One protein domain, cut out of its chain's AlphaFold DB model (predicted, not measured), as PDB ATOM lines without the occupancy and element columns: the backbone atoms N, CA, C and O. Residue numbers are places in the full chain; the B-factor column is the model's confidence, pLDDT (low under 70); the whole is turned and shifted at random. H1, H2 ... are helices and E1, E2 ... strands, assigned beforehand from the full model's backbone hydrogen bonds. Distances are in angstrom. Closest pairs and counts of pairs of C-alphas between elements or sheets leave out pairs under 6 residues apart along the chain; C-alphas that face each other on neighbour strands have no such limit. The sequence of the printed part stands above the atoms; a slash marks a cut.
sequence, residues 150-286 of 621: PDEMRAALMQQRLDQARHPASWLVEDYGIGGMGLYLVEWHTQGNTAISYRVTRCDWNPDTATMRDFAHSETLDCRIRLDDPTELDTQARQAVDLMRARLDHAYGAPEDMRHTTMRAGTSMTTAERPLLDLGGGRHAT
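This is residues 150 to 286 of the 621 residues of an uncharacterized protein of Bifidobacterium pseudolongum (UniProt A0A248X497). A twisted, curled sheet of five long-to-medium strands has a helix on each face: the long H2 packs on one, the shorter H1 on the other. After the edge strand E5 the printed part folds back, and its short strand E6 lies beside H1, apart from H2 and from the five strands of the sheet; residues 281 to 286 follow E6 and end the printed part. The printed part has 137 residues, with two named helices and six named strands in the order H1 E1 E2 E3 E4 H2 E5 E6; the sheet's order is E4 E3 E2 E1 E5, all antiparallel, and the class is mixed, helices and strands. It is compact, with a radius of gyration of the C-alphas of 14.8 A and spans of 42 by 37 by 22 A.

Start in the sheet with E1, residues 169 to 175, E2, 181 to 191, E3, 194 to 206, and E4, 211 to 226; they form a meander, each strand the antiparallel neighbour of the one before, and each successive two are a hairpin. Look for N 172 and O 184 at 3.0 A between E1 and E2, N 185 and O 201 at 2.8 A between E2 and E3, and N 213 and O 204 at 2.9 A between E3 and E4. E3 bends by 66 degrees at residue 197, and E4 by 88 degrees at residue 223. Beside E1 find the edge strand E5, residues 261 to 268, antiparallel to it, with N 171 and O 266 at 2.8 A. H2, residues 230 to 252, is on the sheet; its C-alpha of Ala 237 is 6.3 A from that of Ser 170 in E1, their closest pair. H1, residues 150 to 164, is on the opposite face, where the closest C-alphas of H1 and E2, those of Met 158 and Leu 183, are 6.6 A apart. The helices are apart, and in both every O i to N i+4 pair is within hydrogen-bond range. E6, residues 278 to 280, pairs with no named strand; its closest C-alpha to H1 is that of Leu 279, 7.5 A from Ala 155.

Find C-alpha 150 at (176.201, 180.460, 193.635); from there H1 runs 20.9 A to C-alpha 164. E1 measures 20.0 A, E2 32.8 A, E3 35.2 A and E4 34.6 A. H2 runs 32.2 A from C-alpha 230 at (149.208, 191.134, 180.284), and E5 20.6 A. E6, 5.6 A long, ends at C-alpha 280, (161.417, 179.079, 195.949).

The two C-alphas farthest apart, those of Gly 192 and Asp 208, are 42.5 A apart. The printed part has no cut and no long link. The mean pLDDT of the printed part is 80.7; look for values under 70 at residues 176 to 180, 207 to 209, 215 to 219, 250 to 261 and 280 to 282.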
ATOM      1  N   PRO A 150     176.224 180.099 195.053       73.88
ATOM      2  CA  PRO A 150     176.201 180.460 193.635       73.88
ATOM      3  C   PRO A 150     174.801 180.703 193.059       73.88
ATOM      4  O   PRO A 150     174.660 181.504 192.133       73.88
ATOM      5  N   ASP A 151     173.762 180.041 193.581       75.44
ATOM      6  CA  ASP A 151     172.390 180.259 193.118       75.44
ATOM      7  C   ASP A 151     171.813 181.575 193.656       75.44
ATOM      8  O   ASP A 151     171.144 182.290 192.906       75.44
ATOM      9  N   GLU A 152     172.109 181.920 194.913       82.00
ATOM     10  CA  GLU A 152     171.755 183.213 195.522       82.00
ATOM     11  C   GLU A 152     172.486 184.370 194.843       82.00
ATOM     12  O   GLU A 152     171.854 185.347 194.451       82.00
ATOM     13  N   MET A 153     173.790 184.222 194.614       82.06
ATOM     14  CA  MET A 153     174.617 185.169 193.864       82.06
ATOM     15  C   MET A 153     174.046 185.430 192.469       82.06
ATOM     16  O   MET A 153     173.841 186.575 192.066       82.06
ATOM     17  N   ARG A 154     173.757 184.357 191.726       85.75
ATOM     18  CA  ARG A 154     173.183 184.450 190.383       85.75
ATOM     19  C   ARG A 154     171.844 185.178 190.408       85.75
ATOM     20  O   ARG A 154     171.627 186.057 189.582       85.75
ATOM     21  N   ALA A 155     170.953 184.826 191.332       88.19
ATOM     22  CA  ALA A 155     169.657 185.480 191.467       88.19
ATOM     23  C   ALA A 155     169.783 186.961 191.837       88.19
ATOM     24  O   ALA A 155     169.112 187.792 191.232       88.19
ATOM     25  N   ALA A 156     170.683 187.297 192.762       89.94
ATOM     26  CA  ALA A 156     170.948 188.668 193.176       89.94
ATOM     27  C   ALA A 156     171.486 189.523 192.018       89.94
ATOM     28  O   ALA A 156     171.025 190.642 191.809       89.94
ATOM     29  N   LEU A 157     172.401 188.981 191.212       89.88
ATOM     30  CA  LEU A 157     172.956 189.680 190.050       89.88
ATOM     31  C   LEU A 157     171.972 189.758 188.872       89.88
ATOM     32  O   LEU A 157     171.939 190.762 188.161       89.88
ATOM     33  N   MET A 158     171.139 188.734 188.661       91.62
ATOM     34  CA  MET A 158     170.034 188.801 187.698       91.62
ATOM     35  C   MET A 158     168.989 189.839 188.127       91.62
ATOM     36  O   MET A 158     168.529 190.615 187.291       91.62
ATOM     37  N   GLN A 159     168.659 189.909 189.421       93.44
ATOM     38  CA  GLN A 159     167.800 190.964 189.956       93.44
ATOM     39  C   GLN A 159     168.437 192.340 189.768       93.44
ATOM     40  O   GLN A 159     167.756 193.246 189.315       93.44
ATOM     41  N   GLN A 160     169.736 192.495 190.033       91.75
ATOM     42  CA  GLN A 160     170.436 193.761 189.820       91.75
ATOM     43  C   GLN A 160     170.317 194.242 188.364       91.75
ATOM     44  O   GLN A 160     170.132 195.433 188.123       91.75
ATOM     45  N   ARG A 161     170.387 193.329 187.387       92.00
ATOM     46  CA  ARG A 161     170.166 193.663 185.971       92.00
ATOM     47  C   ARG A 161     168.728 194.078 185.679       92.00
ATOM     48  O   ARG A 161     168.530 195.012 184.911       92.00
ATOM     49  N   LEU A 162     167.747 193.425 186.298       93.06
ATOM     50  CA  LEU A 162     166.345 193.828 186.190       93.06
ATOM     51  C   LEU A 162     166.096 195.206 186.826       93.06
ATOM     52  O   LEU A 162     165.434 196.025 186.209       93.06
ATOM     53  N   ASP A 163     166.679 195.490 187.993       92.44
ATOM     54  CA  ASP A 163     166.552 196.781 188.690       92.44
ATOM     55  C   ASP A 163     167.185 197.941 187.899       92.44
ATOM     56  O   ASP A 163     166.754 199.088 188.010       92.44
ATOM     57  N   GLN A 164     168.228 197.656 187.115       90.38
ATOM     58  CA  GLN A 164     168.897 198.626 186.239       90.38
ATOM     59  C   GLN A 164     168.157 198.852 184.914       90.38
ATOM     60  O   GLN A 164     168.453 199.822 184.212       90.38
ATOM     61  N   ALA A 165     167.235 197.960 184.553       91.06
ATOM     62  CA  ALA A 165     166.499 198.038 183.305       91.06
ATOM     63  C   ALA A 165     165.485 199.190 183.329       91.06
ATOM     64  O   ALA A 165     164.981 199.615 184.372       91.06
ATOM     65  N   ARG A 166     165.133 199.697 182.149       91.00
ATOM     66  CA  ARG A 166     164.033 200.646 182.014       91.00
ATOM     67  C   ARG A 166     162.700 199.931 182.216       91.00
ATOM     68  O   ARG A 166     162.354 199.034 181.455       91.00
ATOM     69  N   HIS A 167     161.919 200.404 183.183       91.81
ATOM     70  CA  HIS A 167     160.574 199.899 183.436       91.81
ATOM     71  C   HIS A 167     159.493 200.663 182.639       91.81
ATOM     72  O   HIS A 167     159.641 201.872 182.426       91.81
ATOM     73  N   PRO A 168     158.396 199.994 182.233       93.69
ATOM     74  CA  PRO A 168     158.097 198.581 182.482       93.69
ATOM     75  C   PRO A 168     159.001 197.646 181.667       93.69
ATOM     76  O   PRO A 168     159.370 197.963 180.537       93.69
ATOM     77  N   ALA A 169     159.357 196.498 182.246       94.25
ATOM     78  CA  ALA A 169     160.260 195.525 181.637       94.25
ATOM     79  C   ALA A 169     159.715 194.102 181.780       94.25
ATOM     80  O   ALA A 169     159.386 193.664 182.885       94.25
ATOM     81  N   SER A 170     159.657 193.354 180.681       95.06
ATOM     82  CA  SER A 170     159.416 191.910 180.727       95.06
ATOM     83  C   SER A 170     160.740 191.163 180.826       95.06
ATOM     84  O   SER A 170     161.751 191.592 180.279       95.06
ATOM     85  N   TRP A 171     160.760 190.049 181.546       94.56
ATOM     86  CA  TRP A 171     161.977 189.297 181.819       94.56
ATOM     87  C   TRP A 171     161.740 187.796 181.696       94.56
ATOM     88  O   TRP A 171     160.666 187.293 182.030       94.56
ATOM     89  N   LEU A 172     162.748 187.071 181.213       93.12
ATOM     90  CA  LEU A 172     162.714 185.615 181.084       93.12
ATOM     91  C   LEU A 172     164.044 185.020 181.542       93.12
ATOM     92  O   LEU A 172     165.098 185.397 181.043       93.12
ATOM     93  N   VAL A 173     163.998 184.059 182.462       89.50
ATOM     94  CA  VAL A 173     165.163 183.268 182.863       89.50
ATOM     95  C   VAL A 173     165.141 181.949 182.111       89.50
ATOM     96  O   VAL A 173     164.162 181.197 182.174       89.50
ATOM     97  N   GLU A 174     166.237 181.653 181.434       83.88
ATOM     98  CA  GLU A 174     166.380 180.496 180.571       83.88
ATOM     99  C   GLU A 174     167.558 179.615 180.999       83.88
ATOM    100  O   GLU A 174     168.627 180.117 181.354       83.88
ATOM    101  N   ASP A 175     167.353 178.298 180.955       76.69
ATOM    102  CA  ASP A 175     168.408 177.290 181.079       76.69
ATOM    103  C   ASP A 175     168.778 176.764 179.686       76.69
ATOM    104  O   ASP A 175     167.925 176.263 178.942       76.69
ATOM    105  N   TYR A 176     170.061 176.883 179.342       63.56
ATOM    106  CA  TYR A 176     170.628 176.513 178.046       63.56
ATOM    107  C   TYR A 176     171.306 175.130 178.040       63.56
ATOM    108  O   TYR A 176     171.877 174.745 177.007       63.56
ATOM    109  N   GLY A 177     171.291 174.411 179.170       51.53
ATOM    110  CA  GLY A 177     172.006 173.152 179.373       51.53
ATOM    111  C   GLY A 177     173.505 173.333 179.656       51.53
ATOM    112  O   GLY A 177     174.089 174.376 179.367       51.53
ATOM    113  N   ILE A 178     174.134 172.308 180.255       45.19
ATOM    114  CA  ILE A 178     175.534 172.328 180.737       45.19
ATOM    115  C   ILE A 178     175.797 173.623 181.533       45.19
ATOM    116  O   ILE A 178     176.626 174.456 181.172       45.19
ATOM    117  N   GLY A 179     175.046 173.815 182.626       49.66
ATOM    118  CA  GLY A 179     175.262 174.863 183.640       49.66
ATOM    119  C   GLY A 179     175.180 176.319 183.162       49.66
ATOM    120  O   GLY A 179     175.562 177.212 183.915       49.66
ATOM    121  N   GLY A 180     174.735 176.569 181.930       61.12
ATOM    122  CA  GLY A 180     174.554 177.912 181.391       61.12
ATOM    123  C   GLY A 180     173.127 178.387 181.612       61.12
ATOM    124  O   GLY A 180     172.204 177.797 181.062       61.12
ATOM    125  N   MET A 181     172.959 179.474 182.362       73.50
ATOM    126  CA  MET A 181     171.669 180.147 182.516       73.50
ATOM    127  C   MET A 181     171.790 181.614 182.133       73.50
ATOM    128  O   MET A 181     172.853 182.218 182.297       73.50
ATOM    129  N   GLY A 182     170.711 182.187 181.620       82.81
ATOM    130  CA  GLY A 182     170.683 183.586 181.230       82.81
ATOM    131  C   GLY A 182     169.343 184.236 181.507       82.81
ATOM    132  O   GLY A 182     168.322 183.573 181.664       82.81
ATOM    133  N   LEU A 183     169.394 185.553 181.609       91.38
ATOM    134  CA  LEU A 183     168.266 186.446 181.771       91.38
ATOM    135  C   LEU A 183     168.088 187.214 180.462       91.38
ATOM    136  O   LEU A 183     169.024 187.844 179.982       91.38
ATOM    137  N   TYR A 184     166.891 187.185 179.901       92.06
ATOM    138  CA  TYR A 184     166.466 188.118 178.870       92.06
ATOM    139  C   TYR A 184     165.680 189.248 179.521       92.06
ATOM    140  O   TYR A 184     164.830 188.993 180.374       92.06
ATOM    141  N   LEU A 185     165.951 190.474 179.092       94.06
ATOM    142  CA  LEU A 185     165.252 191.692 179.478       94.06
ATOM    143  C   LEU A 185     164.632 192.308 178.228       94.06
ATOM    144  O   LEU A 185     165.320 192.476 177.226       94.06
ATOM    145  N   VAL A 186     163.347 192.635 178.292       94.38
ATOM    146  CA  VAL A 186     162.584 193.332 177.256       94.38
ATOM    147  C   VAL A 186     162.100 194.644 177.862       94.38
ATOM    148  O   VAL A 186     161.121 194.675 178.603       94.38
ATOM    149  N   GLU A 187     162.830 195.717 177.595       94.25
ATOM    150  CA  GLU A 187     162.573 197.059 178.111       94.25
ATOM    151  C   GLU A 187     161.580 197.777 177.198       94.25
ATOM    152  O   GLU A 187     161.884 198.038 176.032       94.25
ATOM    153  N   TRP A 188     160.397 198.116 177.706       93.62
ATOM    154  CA  TRP A 188     159.345 198.723 176.895       93.62
ATOM    155  C   TRP A 188     159.492 200.249 176.842       93.62
ATOM    156  O   TRP A 188     159.564 200.945 177.857       93.62
ATOM    157  N   HIS A 189     159.485 200.805 175.635       93.44
ATOM    158  CA  HIS A 189     159.373 202.239 175.402       93.44
ATOM    159  C   HIS A 189     157.906 202.596 175.207       93.44
ATOM    160  O   HIS A 189     157.234 202.064 174.325       93.44
ATOM    161  N   THR A 190     157.401 203.504 176.035       93.38
ATOM    162  CA  THR A 190     155.964 203.736 176.167       93.38
ATOM    163  C   THR A 190     155.573 205.155 175.774       93.38
ATOM    164  O   THR A 190     156.291 206.118 176.043       93.38
ATOM    165  N   GLN A 191     154.382 205.288 175.200       94.00
ATOM    166  CA  GLN A 191     153.677 206.551 175.026       94.00
ATOM    167  C   GLN A 191     152.318 206.430 175.723       94.00
ATOM    168  O   GLN A 191     151.389 205.806 175.209       94.00
ATOM    169  N   GLY A 192     152.212 206.987 176.931       91.62
ATOM    170  CA  GLY A 192     151.069 206.724 177.808       91.62
ATOM    171  C   GLY A 192     151.010 205.243 178.200       91.62
ATOM    172  O   GLY A 192     152.023 204.676 178.598       91.62
ATOM    173  N   ASN A 193     149.840 204.615 178.054       91.44
ATOM    174  CA  ASN A 193     149.620 203.202 178.400       91.44
ATOM    175  C   ASN A 193     149.947 202.212 177.261       91.44
ATOM    176  O   ASN A 193     149.551 201.049 177.305       91.44
ATOM    177  N   THR A 194     150.623 202.678 176.212       93.44
ATOM    178  CA  THR A 194     150.922 201.883 175.020       93.44
ATOM    179  C   THR A 194     152.429 201.761 174.867       93.44
ATOM    180  O   THR A 194     153.118 202.782 174.804       93.44
ATOM    181  N   ALA A 195     152.953 200.540 174.780       92.12
ATOM    182  CA  ALA A 195     154.325 200.325 174.341       92.12
ATOM    183  C   ALA A 195     154.400 200.522 172.822       92.12
ATOM    184  O   ALA A 195     153.591 199.965 172.079       92.12
ATOM    185  N   ILE A 196     155.332 201.367 172.383       94.19
ATOM    186  CA  ILE A 196     155.539 201.762 170.982       94.19
ATOM    187  C   ILE A 196     156.799 201.133 170.373       94.19
ATOM    188  O   ILE A 196     156.920 201.000 169.159       94.19
ATOM    189  N   SER A 197     157.744 200.738 171.218       93.00
ATOM    190  CA  SER A 197     158.919 199.963 170.841       93.00
ATOM    191  C   SER A 197     159.488 199.277 172.077       93.00
ATOM    192  O   SER A 197     159.044 199.533 173.199       93.00
ATOM    193  N   TYR A 198     160.455 198.390 171.894       92.25
ATOM    194  CA  TYR A 198     161.152 197.745 173.000       92.25
ATOM    195  C   TYR A 198     162.612 197.480 172.667       92.25
ATOM    196  O   TYR A 198     162.961 197.311 171.499       92.25
ATOM    197  N   ARG A 199     163.447 197.412 173.702       92.38
ATOM    198  CA  ARG A 199     164.828 196.940 173.623       92.38
ATOM    199  C   ARG A 199     164.932 195.557 174.245       92.38
ATOM    200  O   ARG A 199     164.447 195.355 175.350       92.38
ATOM    201  N   VAL A 200     165.593 194.624 173.563       90.56
ATOM    202  CA  VAL A 200     165.901 193.302 174.133       90.56
ATOM    203  C   VAL A 200     167.379 193.208 174.481       90.56
ATOM    204  O   VAL A 200     168.224 193.458 173.626       90.56
ATOM    205  N   THR A 201     167.684 192.787 175.706       89.56
ATOM    206  CA  THR A 201     169.046 192.538 176.192       89.56
ATOM    207  C   THR A 201     169.137 191.120 176.745       89.56
ATOM    208  O   THR A 201     168.274 190.685 177.505       89.56
ATOM    209  N   ARG A 202     170.193 190.382 176.384       87.12
ATOM    210  CA  ARG A 202     170.509 189.073 176.970       87.12
ATOM    211  C   ARG A 202     171.670 189.218 177.949       87.12
ATOM    212  O   ARG A 202     172.738 189.680 177.568       87.12
ATOM    213  N   CYS A 203     171.491 188.745 179.171       88.00
ATOM    214  CA  CYS A 203     172.488 188.736 180.233       88.00
ATOM    215  C   CYS A 203     172.797 187.284 180.618       88.00
ATOM    216  O   CYS A 203     171.954 186.588 181.181       88.00
ATOM    217  N   ASP A 204     174.008 186.816 180.344       81.62
ATOM    218  CA  ASP A 204     174.430 185.455 180.665       81.62
ATOM    219  C   ASP A 204     175.192 185.407 181.992       81.62
ATOM    220  O   ASP A 204     176.101 186.203 182.244       81.62
ATOM    221  N   TRP A 205     174.847 184.425 182.825       79.00
ATOM    222  CA  TRP A 205     175.574 184.119 184.051       79.00
ATOM    223  C   TRP A 205     176.841 183.328 183.737       79.00
ATOM    224  O   TRP A 205     176.782 182.268 183.104       79.00
ATOM    225  N   ASN A 206     177.983 183.816 184.221       73.31
ATOM    226  CA  ASN A 206     179.224 183.064 184.226       73.31
ATOM    227  C   ASN A 206     179.511 182.513 185.635       73.31
ATOM    228  O   ASN A 206     179.948 183.278 186.502       73.31
ATOM    229  N   PRO A 207     179.335 181.198 185.869       65.94
ATOM    230  CA  PRO A 207     179.623 180.595 187.168       65.94
ATOM    231  C   PRO A 207     181.111 180.659 187.538       65.94
ATOM    232  O   PRO A 207     181.431 180.643 188.720       65.94
ATOM    233  N   ASP A 208     182.015 180.770 186.559       61.66
ATOM    234  CA  ASP A 208     183.464 180.734 186.791       61.66
ATOM    235  C   ASP A 208     184.019 182.024 187.388       61.66
ATOM    236  O   ASP A 208     184.987 181.999 188.145       61.66
ATOM    237  N   THR A 209     183.447 183.157 186.996       67.81
ATOM    238  CA  THR A 209     183.852 184.489 187.463       67.81
ATOM    239  C   THR A 209     182.849 185.068 188.453       67.81
ATOM    240  O   THR A 209     183.063 186.156 188.985       67.81
ATOM    241  N   ALA A 210     181.740 184.361 188.690       72.44
ATOM    242  CA  ALA A 210     180.574 184.867 189.396       72.44
ATOM    243  C   ALA A 210     180.103 186.229 188.844       72.44
ATOM    244  O   ALA A 210     179.766 187.143 189.596       72.44
ATOM    245  N   THR A 211     180.153 186.421 187.523       78.81
ATOM    246  CA  THR A 211     179.756 187.680 186.874       78.81
ATOM    247  C   THR A 211     178.596 187.473 185.916       78.81
ATOM    248  O   THR A 211     178.443 186.413 185.310       78.81
ATOM    249  N   MET A 212     177.799 188.525 185.746       84.06
ATOM    250  CA  MET A 212     176.862 188.644 184.634       84.06
ATOM    251  C   MET A 212     177.566 189.332 183.470       84.06
ATOM    252  O   MET A 212     178.201 190.373 183.657       84.06
ATOM    253  N   ARG A 213     177.444 188.767 182.271       78.00
ATOM    254  CA  ARG A 213     177.922 189.389 181.037       78.00
ATOM    255  C   ARG A 213     176.750 189.609 180.102       78.00
ATOM    256  O   ARG A 213     176.044 188.662 179.764       78.00
ATOM    257  N   ASP A 214     176.591 190.840 179.651       80.94
ATOM    258  CA  ASP A 214     175.583 191.166 178.652       80.94
ATOM    259  C   ASP A 214     176.114 190.701 177.287       80.94
ATOM    260  O   ASP A 214     177.269 190.954 176.932       80.94
ATOM    261  N   PHE A 215     175.313 189.923 176.560       67.44
ATOM    262  CA  PHE A 215     175.699 189.286 175.307       67.44
ATOM    263  C   PHE A 215     174.932 189.890 174.123       67.44
ATOM    264  O   PHE A 215     173.707 189.825 174.057       67.44
ATOM    265  N   ALA A 216     175.712 190.404 173.169       52.16
ATOM    266  CA  ALA A 216     175.525 190.281 171.725       52.16
ATOM    267  C   ALA A 216     174.169 190.643 171.101       52.16
ATOM    268  O   ALA A 216     173.615 189.800 170.407       52.16
ATOM    269  N   HIS A 217     173.719 191.897 171.250       57.16
ATOM    270  CA  HIS A 217     172.838 192.637 170.313       57.16
ATOM    271  C   HIS A 217     171.631 193.260 171.023       57.16
ATOM    272  O   HIS A 217     170.610 192.620 171.243       57.16
ATOM    273  N   SER A 218     171.751 194.538 171.383       64.12
ATOM    274  CA  SER A 218     170.607 195.343 171.813       64.12
ATOM    275  C   SER A 218     169.954 195.931 170.569       64.12
ATOM    276  O   SER A 218     170.538 196.802 169.926       64.12
ATOM    277  N   GLU A 219     168.739 195.503 170.250       68.06
ATOM    278  CA  GLU A 219     167.970 196.062 169.139       68.06
ATOM    279  C   GLU A 219     166.692 196.710 169.648       68.06
ATOM    280  O   GLU A 219     166.056 196.200 170.569       68.06
ATOM    281  N   THR A 220     166.337 197.842 169.042       79.50
ATOM    282  CA  THR A 220     165.037 198.475 169.255       79.50
ATOM    283  C   THR A 220     164.086 197.987 168.175       79.50
ATOM    284  O   THR A 220     164.380 198.134 166.992       79.50
ATOM    285  N   LEU A 221     162.974 197.394 168.583       75.81
ATOM    286  CA  LEU A 221     161.968 196.835 167.688       75.81
ATOM    287  C   LEU A 221     160.639 197.550 167.896       75.81
ATOM    288  O   LEU A 221     160.278 197.879 169.027       75.81
ATOM    289  N   ASP A 222     159.909 197.778 166.810       84.31
ATOM    290  CA  ASP A 222     158.620 198.459 166.858       84.31
ATOM    291  C   ASP A 222     157.517 197.524 167.364       84.31
ATOM    292  O   ASP A 222     157.461 196.336 167.034       84.31
ATOM    293  N   CYS A 223     156.609 198.075 168.165       85.06
ATOM    294  CA  CYS A 223     155.404 197.384 168.611       85.06
ATOM    295  C   CYS A 223     154.286 198.393 168.870       85.06
ATOM    296  O   CYS A 223     154.530 199.590 168.975       85.06
ATOM    297  N   ARG A 224     153.038 197.938 168.960       90.38
ATOM    298  CA  ARG A 224     151.939 198.762 169.479       90.38
ATOM    299  C   ARG A 224     151.034 197.878 170.308       90.38
ATOM    300  O   ARG A 224     150.099 197.298 169.774       90.38
ATOM    301  N   ILE A 225     151.347 197.778 171.591       91.19
ATOM    302  CA  ILE A 225     150.631 196.913 172.530       91.19
ATOM    303  C   ILE A 225     150.233 197.713 173.760       91.19
ATOM    304  O   ILE A 225     150.918 198.670 174.142       91.19
ATOM    305  N   ARG A 226     149.120 197.346 174.386       90.44
ATOM    306  CA  ARG A 226     148.701 198.002 175.623       90.44
ATOM    307  C   ARG A 226     149.355 197.340 176.830       90.44
ATOM    308  O   ARG A 226     149.395 196.122 176.928       90.44
ATOM    309  N   LEU A 227     149.829 198.144 177.779       86.31
ATOM    310  CA  LEU A 227     150.489 197.630 178.987       86.31
ATOM    311  C   LEU A 227     149.513 196.970 179.973       86.31
ATOM    312  O   LEU A 227     149.934 196.178 180.810       86.31
ATOM    313  N   ASP A 228     148.224 197.306 179.888       88.19
ATOM    314  CA  ASP A 228     147.159 196.711 180.702       88.19
ATOM    315  C   ASP A 228     146.606 195.401 180.119       88.19
ATOM    316  O   ASP A 228     145.736 194.790 180.740       88.19
ATOM    317  N   ASP A 229     147.128 194.944 178.974       86.81
ATOM    318  CA  ASP A 229     146.883 193.604 178.443       86.81
ATOM    319  C   ASP A 229     148.087 192.688 178.746       86.81
ATOM    320  O   ASP A 229     149.042 192.610 177.965       86.81
ATOM    321  N   PRO A 230     148.078 191.967 179.885       79.62
ATOM    322  CA  PRO A 230     149.208 191.134 180.284       79.62
ATOM    323  C   PRO A 230     149.433 189.944 179.343       79.62
ATOM    324  O   PRO A 230     150.539 189.407 179.296       79.62
ATOM    325  N   THR A 231     148.408 189.523 178.596       83.56
ATOM    326  CA  THR A 231     148.507 188.373 177.686       83.56
ATOM    327  C   THR A 231     149.204 188.780 176.398       83.56
ATOM    328  O   THR A 231     150.104 188.076 175.930       83.56
ATOM    329  N   GLU A 232     148.819 189.929 175.839       84.44
ATOM    330  CA  GLU A 232     149.470 190.503 174.662       84.44
ATOM    331  C   GLU A 232     150.929 190.871 174.974       84.44
ATOM    332  O   GLU A 232     151.829 190.530 174.206       84.44
ATOM    333  N   LEU A 233     151.180 191.455 176.152       84.75
ATOM    334  CA  LEU A 233     152.517 191.826 176.618       84.75
ATOM    335  C   LEU A 233     153.452 190.615 176.798       84.75
ATOM    336  O   LEU A 233     154.579 190.645 176.303       84.75
ATOM    337  N   ASP A 234     152.998 189.532 177.446       85.50
ATOM    338  CA  ASP A 234     153.790 188.294 177.591       85.50
ATOM    339  C   ASP A 234     154.036 187.622 176.232       85.50
ATOM    340  O   ASP A 234     155.143 187.162 175.947       85.50
ATOM    341  N   THR A 235     153.026 187.613 175.357       86.88
ATOM    342  CA  THR A 235     153.156 187.056 174.003       86.88
ATOM    343  C   THR A 235     154.205 187.820 173.199       86.88
ATOM    344  O   THR A 235     155.100 187.203 172.614       86.88
ATOM    345  N   GLN A 236     154.149 189.153 173.214       88.81
ATOM    346  CA  GLN A 236     155.118 189.995 172.521       88.81
ATOM    347  C   GLN A 236     156.525 189.854 173.120       88.81
ATOM    348  O   GLN A 236     157.497 189.773 172.370       88.81
ATOM    349  N   ALA A 237     156.652 189.763 174.449       90.50
ATOM    350  CA  ALA A 237     157.935 189.532 175.117       90.50
ATOM    351  C   ALA A 237     158.580 188.208 174.677       90.50
ATOM    352  O   ALA A 237     159.777 188.155 174.397       90.50
ATOM    353  N   ARG A 238     157.793 187.131 174.574       90.12
ATOM    354  CA  ARG A 238     158.287 185.829 174.097       90.12
ATOM    355  C   ARG A 238     158.733 185.893 172.643       90.12
ATOM    356  O   ARG A 238     159.823 185.426 172.340       90.12
ATOM    357  N   GLN A 239     157.944 186.524 171.772       88.06
ATOM    358  CA  GLN A 239     158.313 186.711 170.365       88.06
ATOM    359  C   GLN A 239     159.609 187.519 170.215       88.06
ATOM    360  O   GLN A 239     160.476 187.159 169.419       88.06
ATOM    361  N   ALA A 240     159.767 188.575 171.012       87.69
ATOM    362  CA  ALA A 240     160.979 189.383 171.077       87.69
ATOM    363  C   ALA A 240     162.212 188.550 171.471       87.69
ATOM    364  O   ALA A 240     163.261 188.632 170.826       87.69
ATOM    365  N   VAL A 241     162.077 187.708 172.501       88.00
ATOM    366  CA  VAL A 241     163.138 186.792 172.945       88.00
ATOM    367  C   VAL A 241     163.444 185.726 171.897       88.00
ATOM    368  O   VAL A 241     164.615 185.469 171.632       88.00
ATOM    369  N   ASP A 242     162.430 185.131 171.273       86.31
ATOM    370  CA  ASP A 242     162.611 184.114 170.235       86.31
ATOM    371  C   ASP A 242     163.306 184.693 168.994       86.31
ATOM    372  O   ASP A 242     164.195 184.053 168.433       86.31
ATOM    373  N   LEU A 243     162.980 185.928 168.601       84.50
ATOM    374  CA  LEU A 243     163.670 186.632 167.519       84.50
ATOM    375  C   LEU A 243     165.134 186.920 167.879       84.50
ATOM    376  O   LEU A 243     166.033 186.671 167.074       84.50
ATOM    377  N   MET A 244     165.383 187.420 169.092       82.44
ATOM    378  CA  MET A 244     166.739 187.650 169.593       82.44
ATOM    379  C   MET A 244     167.542 186.344 169.632       82.44
ATOM    380  O   MET A 244     168.687 186.298 169.188       82.44
ATOM    381  N   ARG A 245     166.930 185.251 170.091       80.25
ATOM    382  CA  ARG A 245     167.517 183.910 170.077       80.25
ATOM    383  C   ARG A 245     167.853 183.464 168.658       80.25
ATOM    384  O   ARG A 245     169.003 183.126 168.415       80.25
ATOM    385  N   ALA A 246     166.914 183.542 167.717       78.31
ATOM    386  CA  ALA A 246     167.152 183.164 166.325       78.31
ATOM    387  C   ALA A 246     168.318 183.951 165.700       78.31
ATOM    388  O   ALA A 246     169.116 183.396 164.947       78.31
ATOM    389  N   ARG A 247     168.464 185.236 166.046       75.38
ATOM    390  CA  ARG A 247     169.595 186.070 165.610       75.38
ATOM    391  C   ARG A 247     170.916 185.632 166.231       75.38
ATOM    392  O   ARG A 247     171.906 185.521 165.513       75.38
ATOM    393  N   LEU A 248     170.935 185.345 167.530       73.06
ATOM    394  CA  LEU A 248     172.114 184.801 168.205       73.06
ATOM    395  C   LEU A 248     172.506 183.435 167.632       73.06
ATOM    396  O   LEU A 248     173.678 183.197 167.359       73.06
ATOM    397  N   ASP A 249     171.537 182.563 167.382       72.56
ATOM    398  CA  ASP A 249     171.752 181.253 166.770       72.56
ATOM    399  C   ASP A 249     172.279 181.395 165.337       72.56
ATOM    400  O   ASP A 249     173.148 180.635 164.900       72.56
ATOM    401  N   HIS A 250     171.819 182.411 164.606       67.69
ATOM    402  CA  HIS A 250     172.351 182.743 163.292       67.69
ATOM    403  C   HIS A 250     173.787 183.289 163.363       67.69
ATOM    404  O   HIS A 250     174.614 182.904 162.539       67.69
ATOM    405  N   ALA A 251     174.107 184.143 164.337       63.94
ATOM    406  CA  ALA A 251     175.419 184.781 164.474       63.94
ATOM    407  C   ALA A 251     176.498 183.857 165.076       63.94
ATOM    408  O   ALA A 251     177.664 183.933 164.684       63.94
ATOM    409  N   TYR A 252     176.114 182.979 166.006       57.81
ATOM    410  CA  TYR A 252     177.024 182.166 166.825       57.81
ATOM    411  C   TYR A 252     176.823 180.647 166.674       57.81
ATOM    412  O   TYR A 252     177.661 179.876 167.138       57.81
ATOM    413  N   GLY A 253     175.758 180.206 165.994       52.88
ATOM    414  CA  GLY A 253     175.438 178.796 165.758       52.88
ATOM    415  C   GLY A 253     174.681 178.120 166.911       52.88
ATOM    416  O   GLY A 253     175.105 178.158 168.064       52.88
ATOM    417  N   ALA A 254     173.603 177.405 166.574       49.62
ATOM    418  CA  ALA A 254     172.864 176.510 167.468       49.62
ATOM    419  C   ALA A 254     172.837 175.076 166.902       49.62
ATOM    420  O   ALA A 254     172.644 174.919 165.697       49.62
ATOM    421  N   PRO A 255     173.046 174.017 167.712       43.47
ATOM    422  CA  PRO A 255     172.694 172.662 167.295       43.47
ATOM    423  C   PRO A 255     171.174 172.530 167.118       43.47
ATOM    424  O   PRO A 255     170.419 173.109 167.899       43.47
ATOM    425  N   GLU A 256     170.741 171.725 166.141       40.03
ATOM    426  CA  GLU A 256     169.321 171.474 165.810       40.03
ATOM    427  C   GLU A 256     168.497 170.944 167.006       40.03
ATOM    428  O   GLU A 256     167.281 171.117 167.049       40.03
ATOM    429  N   ASP A 257     169.164 170.400 168.033       42.44
ATOM    430  CA  ASP A 257     168.544 169.754 169.196       42.44
ATOM    431  C   ASP A 257     168.576 170.611 170.479       42.44
ATOM    432  O   ASP A 257     168.374 170.096 171.594       42.44
ATOM    433  N   MET A 258     168.882 171.911 170.360       49.69
ATOM    434  CA  MET A 258     168.992 172.817 171.504       49.69
ATOM    435  C   MET A 258     167.625 173.009 172.183       49.69
ATOM    436  O   MET A 258     166.681 173.538 171.602       49.69
ATOM    437  N   ARG A 259     167.513 172.600 173.454       54.59
ATOM    438  CA  ARG A 259     166.307 172.836 174.262       54.59
ATOM    439  C   ARG A 259     166.472 174.080 175.118       54.59
ATOM    440  O   ARG A 259     167.112 174.038 176.162       54.59
ATOM    441  N   HIS A 260     165.837 175.150 174.674       63.09
ATOM    442  CA  HIS A 260     165.663 176.395 175.405       63.09
ATOM    443  C   HIS A 260     164.534 176.226 176.417       63.09
ATOM    444  O   HIS A 260     163.365 176.127 176.042       63.09
ATOM    445  N   THR A 261     164.872 176.110 177.703       68.94
ATOM    446  CA  THR A 261     163.853 175.930 178.743       68.94
ATOM    447  C   THR A 261     163.679 177.229 179.507       68.94
ATOM    448  O   THR A 261     164.494 177.563 180.367       68.94
ATOM    449  N   THR A 262     162.593 177.951 179.226       77.81
ATOM    450  CA  THR A 262     162.167 179.060 180.084       77.81
ATOM    451  C   THR A 262     161.801 178.499 181.450       77.81
ATOM    452  O   THR A 262     160.865 177.711 181.589       77.81
ATOM    453  N   MET A 263     162.556 178.897 182.465       78.06
ATOM    454  CA  MET A 263     162.339 178.471 183.841       78.06
ATOM    455  C   MET A 263     161.362 179.389 184.562       78.06
ATOM    456  O   MET A 263     160.504 178.923 185.309       78.06
ATOM    457  N   ARG A 264     161.522 180.699 184.363       85.62
ATOM    458  CA  ARG A 264     160.718 181.752 184.983       85.62
ATOM    459  C   ARG A 264     160.559 182.890 183.991       85.62
ATOM    460  O   ARG A 264     161.464 183.142 183.203       85.62
ATOM    461  N   ALA A 265     159.424 183.564 184.041       90.44
ATOM    462  CA  ALA A 265     159.165 184.760 183.262       90.44
ATOM    463  C   ALA A 265     158.186 185.655 184.019       90.44
ATOM    464  O   ALA A 265     157.443 185.170 184.879       90.44
ATOM    465  N   GLY A 266     158.175 186.936 183.682       90.06
ATOM    466  CA  GLY A 266     157.216 187.888 184.214       90.06
ATOM    467  C   GLY A 266     157.413 189.275 183.624       90.06
ATOM    468  O   GLY A 266     158.310 189.502 182.816       90.06
ATOM    469  N   THR A 267     156.582 190.209 184.071       91.12
ATOM    470  CA  THR A 267     156.725 191.631 183.765       91.12
ATOM    471  C   THR A 267     156.820 192.388 185.072       91.12
ATOM    472  O   THR A 267     156.060 192.117 185.997       91.12
ATOM    473  N   SER A 268     157.785 193.298 185.144       91.19
ATOM    474  CA  SER A 268     157.999 194.194 186.265       91.19
ATOM    475  C   SER A 268     157.647 195.617 185.849       91.19
ATOM    476  O   SER A 268     158.245 196.177 184.922       91.19
ATOM    477  N   MET A 269     156.674 196.208 186.535       89.81
ATOM    478  CA  MET A 269     156.220 197.574 186.262       89.81
ATOM    479  C   MET A 269     157.104 198.618 186.944       89.81
ATOM    480  O   MET A 269     157.162 199.761 186.498       89.81
ATOM    481  N   THR A 270     157.791 198.230 188.021       88.88
ATOM    482  CA  THR A 270     158.656 199.109 188.814       88.88
ATOM    483  C   THR A 270     159.829 198.332 189.405       88.88
ATOM    484  O   THR A 270     159.728 197.130 189.641       88.88
ATOM    485  N   THR A 271     160.895 199.039 189.769       85.75
ATOM    486  CA  THR A 271     162.071 198.475 190.457       85.75
ATOM    487  C   THR A 271     161.775 197.921 191.860       85.75
ATOM    488  O   THR A 271     162.609 197.232 192.445       85.75
ATOM    489  N   ALA A 272     160.600 198.211 192.434       86.69
ATOM    490  CA  ALA A 272     160.188 197.665 193.729       86.69
ATOM    491  C   ALA A 272     159.785 196.184 193.629       86.69
ATOM    492  O   ALA A 272     159.881 195.435 194.604       86.69
ATOM    493  N   GLU A 273     159.340 195.750 192.451       85.19
ATOM    494  CA  GLU A 273     159.011 194.358 192.183       85.19
ATOM    495  C   GLU A 273     160.323 193.596 191.974       85.19
ATOM    496  O   GLU A 273     160.930 193.665 190.906       85.19
ATOM    497  N   ARG A 274     160.763 192.866 193.009       89.38
ATOM    498  CA  ARG A 274     162.026 192.102 193.030       89.38
ATOM    499  C   ARG A 274     161.816 190.585 192.934       89.38
ATOM    500  O   ARG A 274     162.151 189.849 193.867       89.38
ATOM    501  N   PRO A 275     161.217 190.081 191.839       88.62
ATOM    502  CA  PRO A 275     160.763 188.700 191.751       88.62
ATOM    503  C   PRO A 275     161.910 187.690 191.676       88.62
ATOM    504  O   PRO A 275     161.723 186.536 192.058       88.62
ATOM    505  N   LEU A 276     163.089 188.076 191.182       90.25
ATOM    506  CA  LEU A 276     164.197 187.147 190.944       90.25
ATOM    507  C   LEU A 276     164.916 186.748 192.234       90.25
ATOM    508  O   LEU A 276     165.551 185.697 192.250       90.25
ATOM    509  N   LEU A 277     164.753 187.517 193.317       88.12
ATOM    510  CA  LEU A 277     165.317 187.192 194.628       88.12
ATOM    511  C   LEU A 277     164.619 186.008 195.311       88.12
ATOM    512  O   LEU A 277     165.223 185.343 196.146       88.12
ATOM    513  N   ASP A 278     163.369 185.699 194.960       85.75
ATOM    514  CA  ASP A 278     162.708 184.483 195.439       85.75
ATOM    515  C   ASP A 278     163.218 183.260 194.666       85.75
ATOM    516  O   ASP A 278     162.990 183.129 193.458       85.75
ATOM    517  N   LEU A 279     163.919 182.366 195.364       76.38
ATOM    518  CA  LEU A 279     164.472 181.130 194.810       76.38
ATOM    519  C   LEU A 279     163.496 179.947 194.924       76.38
ATOM    520  O   LEU A 279     163.763 178.872 194.381       76.38
ATOM    521  N   GLY A 280     162.365 180.132 195.611       69.12
ATOM    522  CA  GLY A 280     161.417 179.079 195.949       69.12
ATOM    523  C   GLY A 280     161.842 178.247 197.165       69.12
ATOM    524  O   GLY A 280     162.989 178.256 197.612       69.12
ATOM    525  N   GLY A 281     160.885 177.516 197.746       64.38
ATOM    526  CA  GLY A 281     161.139 176.661 198.915       64.38
ATOM    527  C   GLY A 281     161.496 177.427 200.197       64.38
ATOM    528  O   GLY A 281     162.146 176.865 201.073       64.38
ATOM    529  N   GLY A 282     161.100 178.701 200.296       62.69
ATOM    530  CA  GLY A 282     161.414 179.579 201.428       62.69
ATOM    531  C   GLY A 282     162.822 180.186 201.392       62.69
ATOM    532  O   GLY A 282     163.191 180.891 202.328       62.69
ATOM    533  N   ARG A 283     163.606 179.933 200.336       74.12
ATOM    534  CA  ARG A 283     164.914 180.565 200.121       74.12
ATOM    535  C   ARG A 283     164.748 181.908 199.415       74.12
ATOM    536  O   ARG A 283     164.019 182.007 198.429       74.12
ATOM    537  N   HIS A 284     165.476 182.914 199.884       79.50
ATOM    538  CA  HIS A 284     165.489 184.252 199.305       79.50
ATOM    539  C   HIS A 284     166.930 184.746 199.189       79.50
ATOM    540  O   HIS A 284     167.678 184.685 200.164       79.50
ATOM    541  N   ALA A 285     167.315 185.214 198.006       83.69
ATOM    542  CA  ALA A 285     168.596 185.861 197.783       83.69
ATOM    543  C   ALA A 285     168.555 187.299 198.313       83.69
ATOM    544  O   ALA A 285     167.546 187.992 198.199       83.69
ATOM    545  N   THR A 286     169.661 187.771 198.875       83.62
ATOM    546  CA  THR A 286     169.792 189.178 199.267       83.62
ATOM    547  C   THR A 286     170.038 190.069 198.056       83.62
ATOM    548  O   THR A 286     170.643 189.636 197.076       83.62
TER     549      THR A 286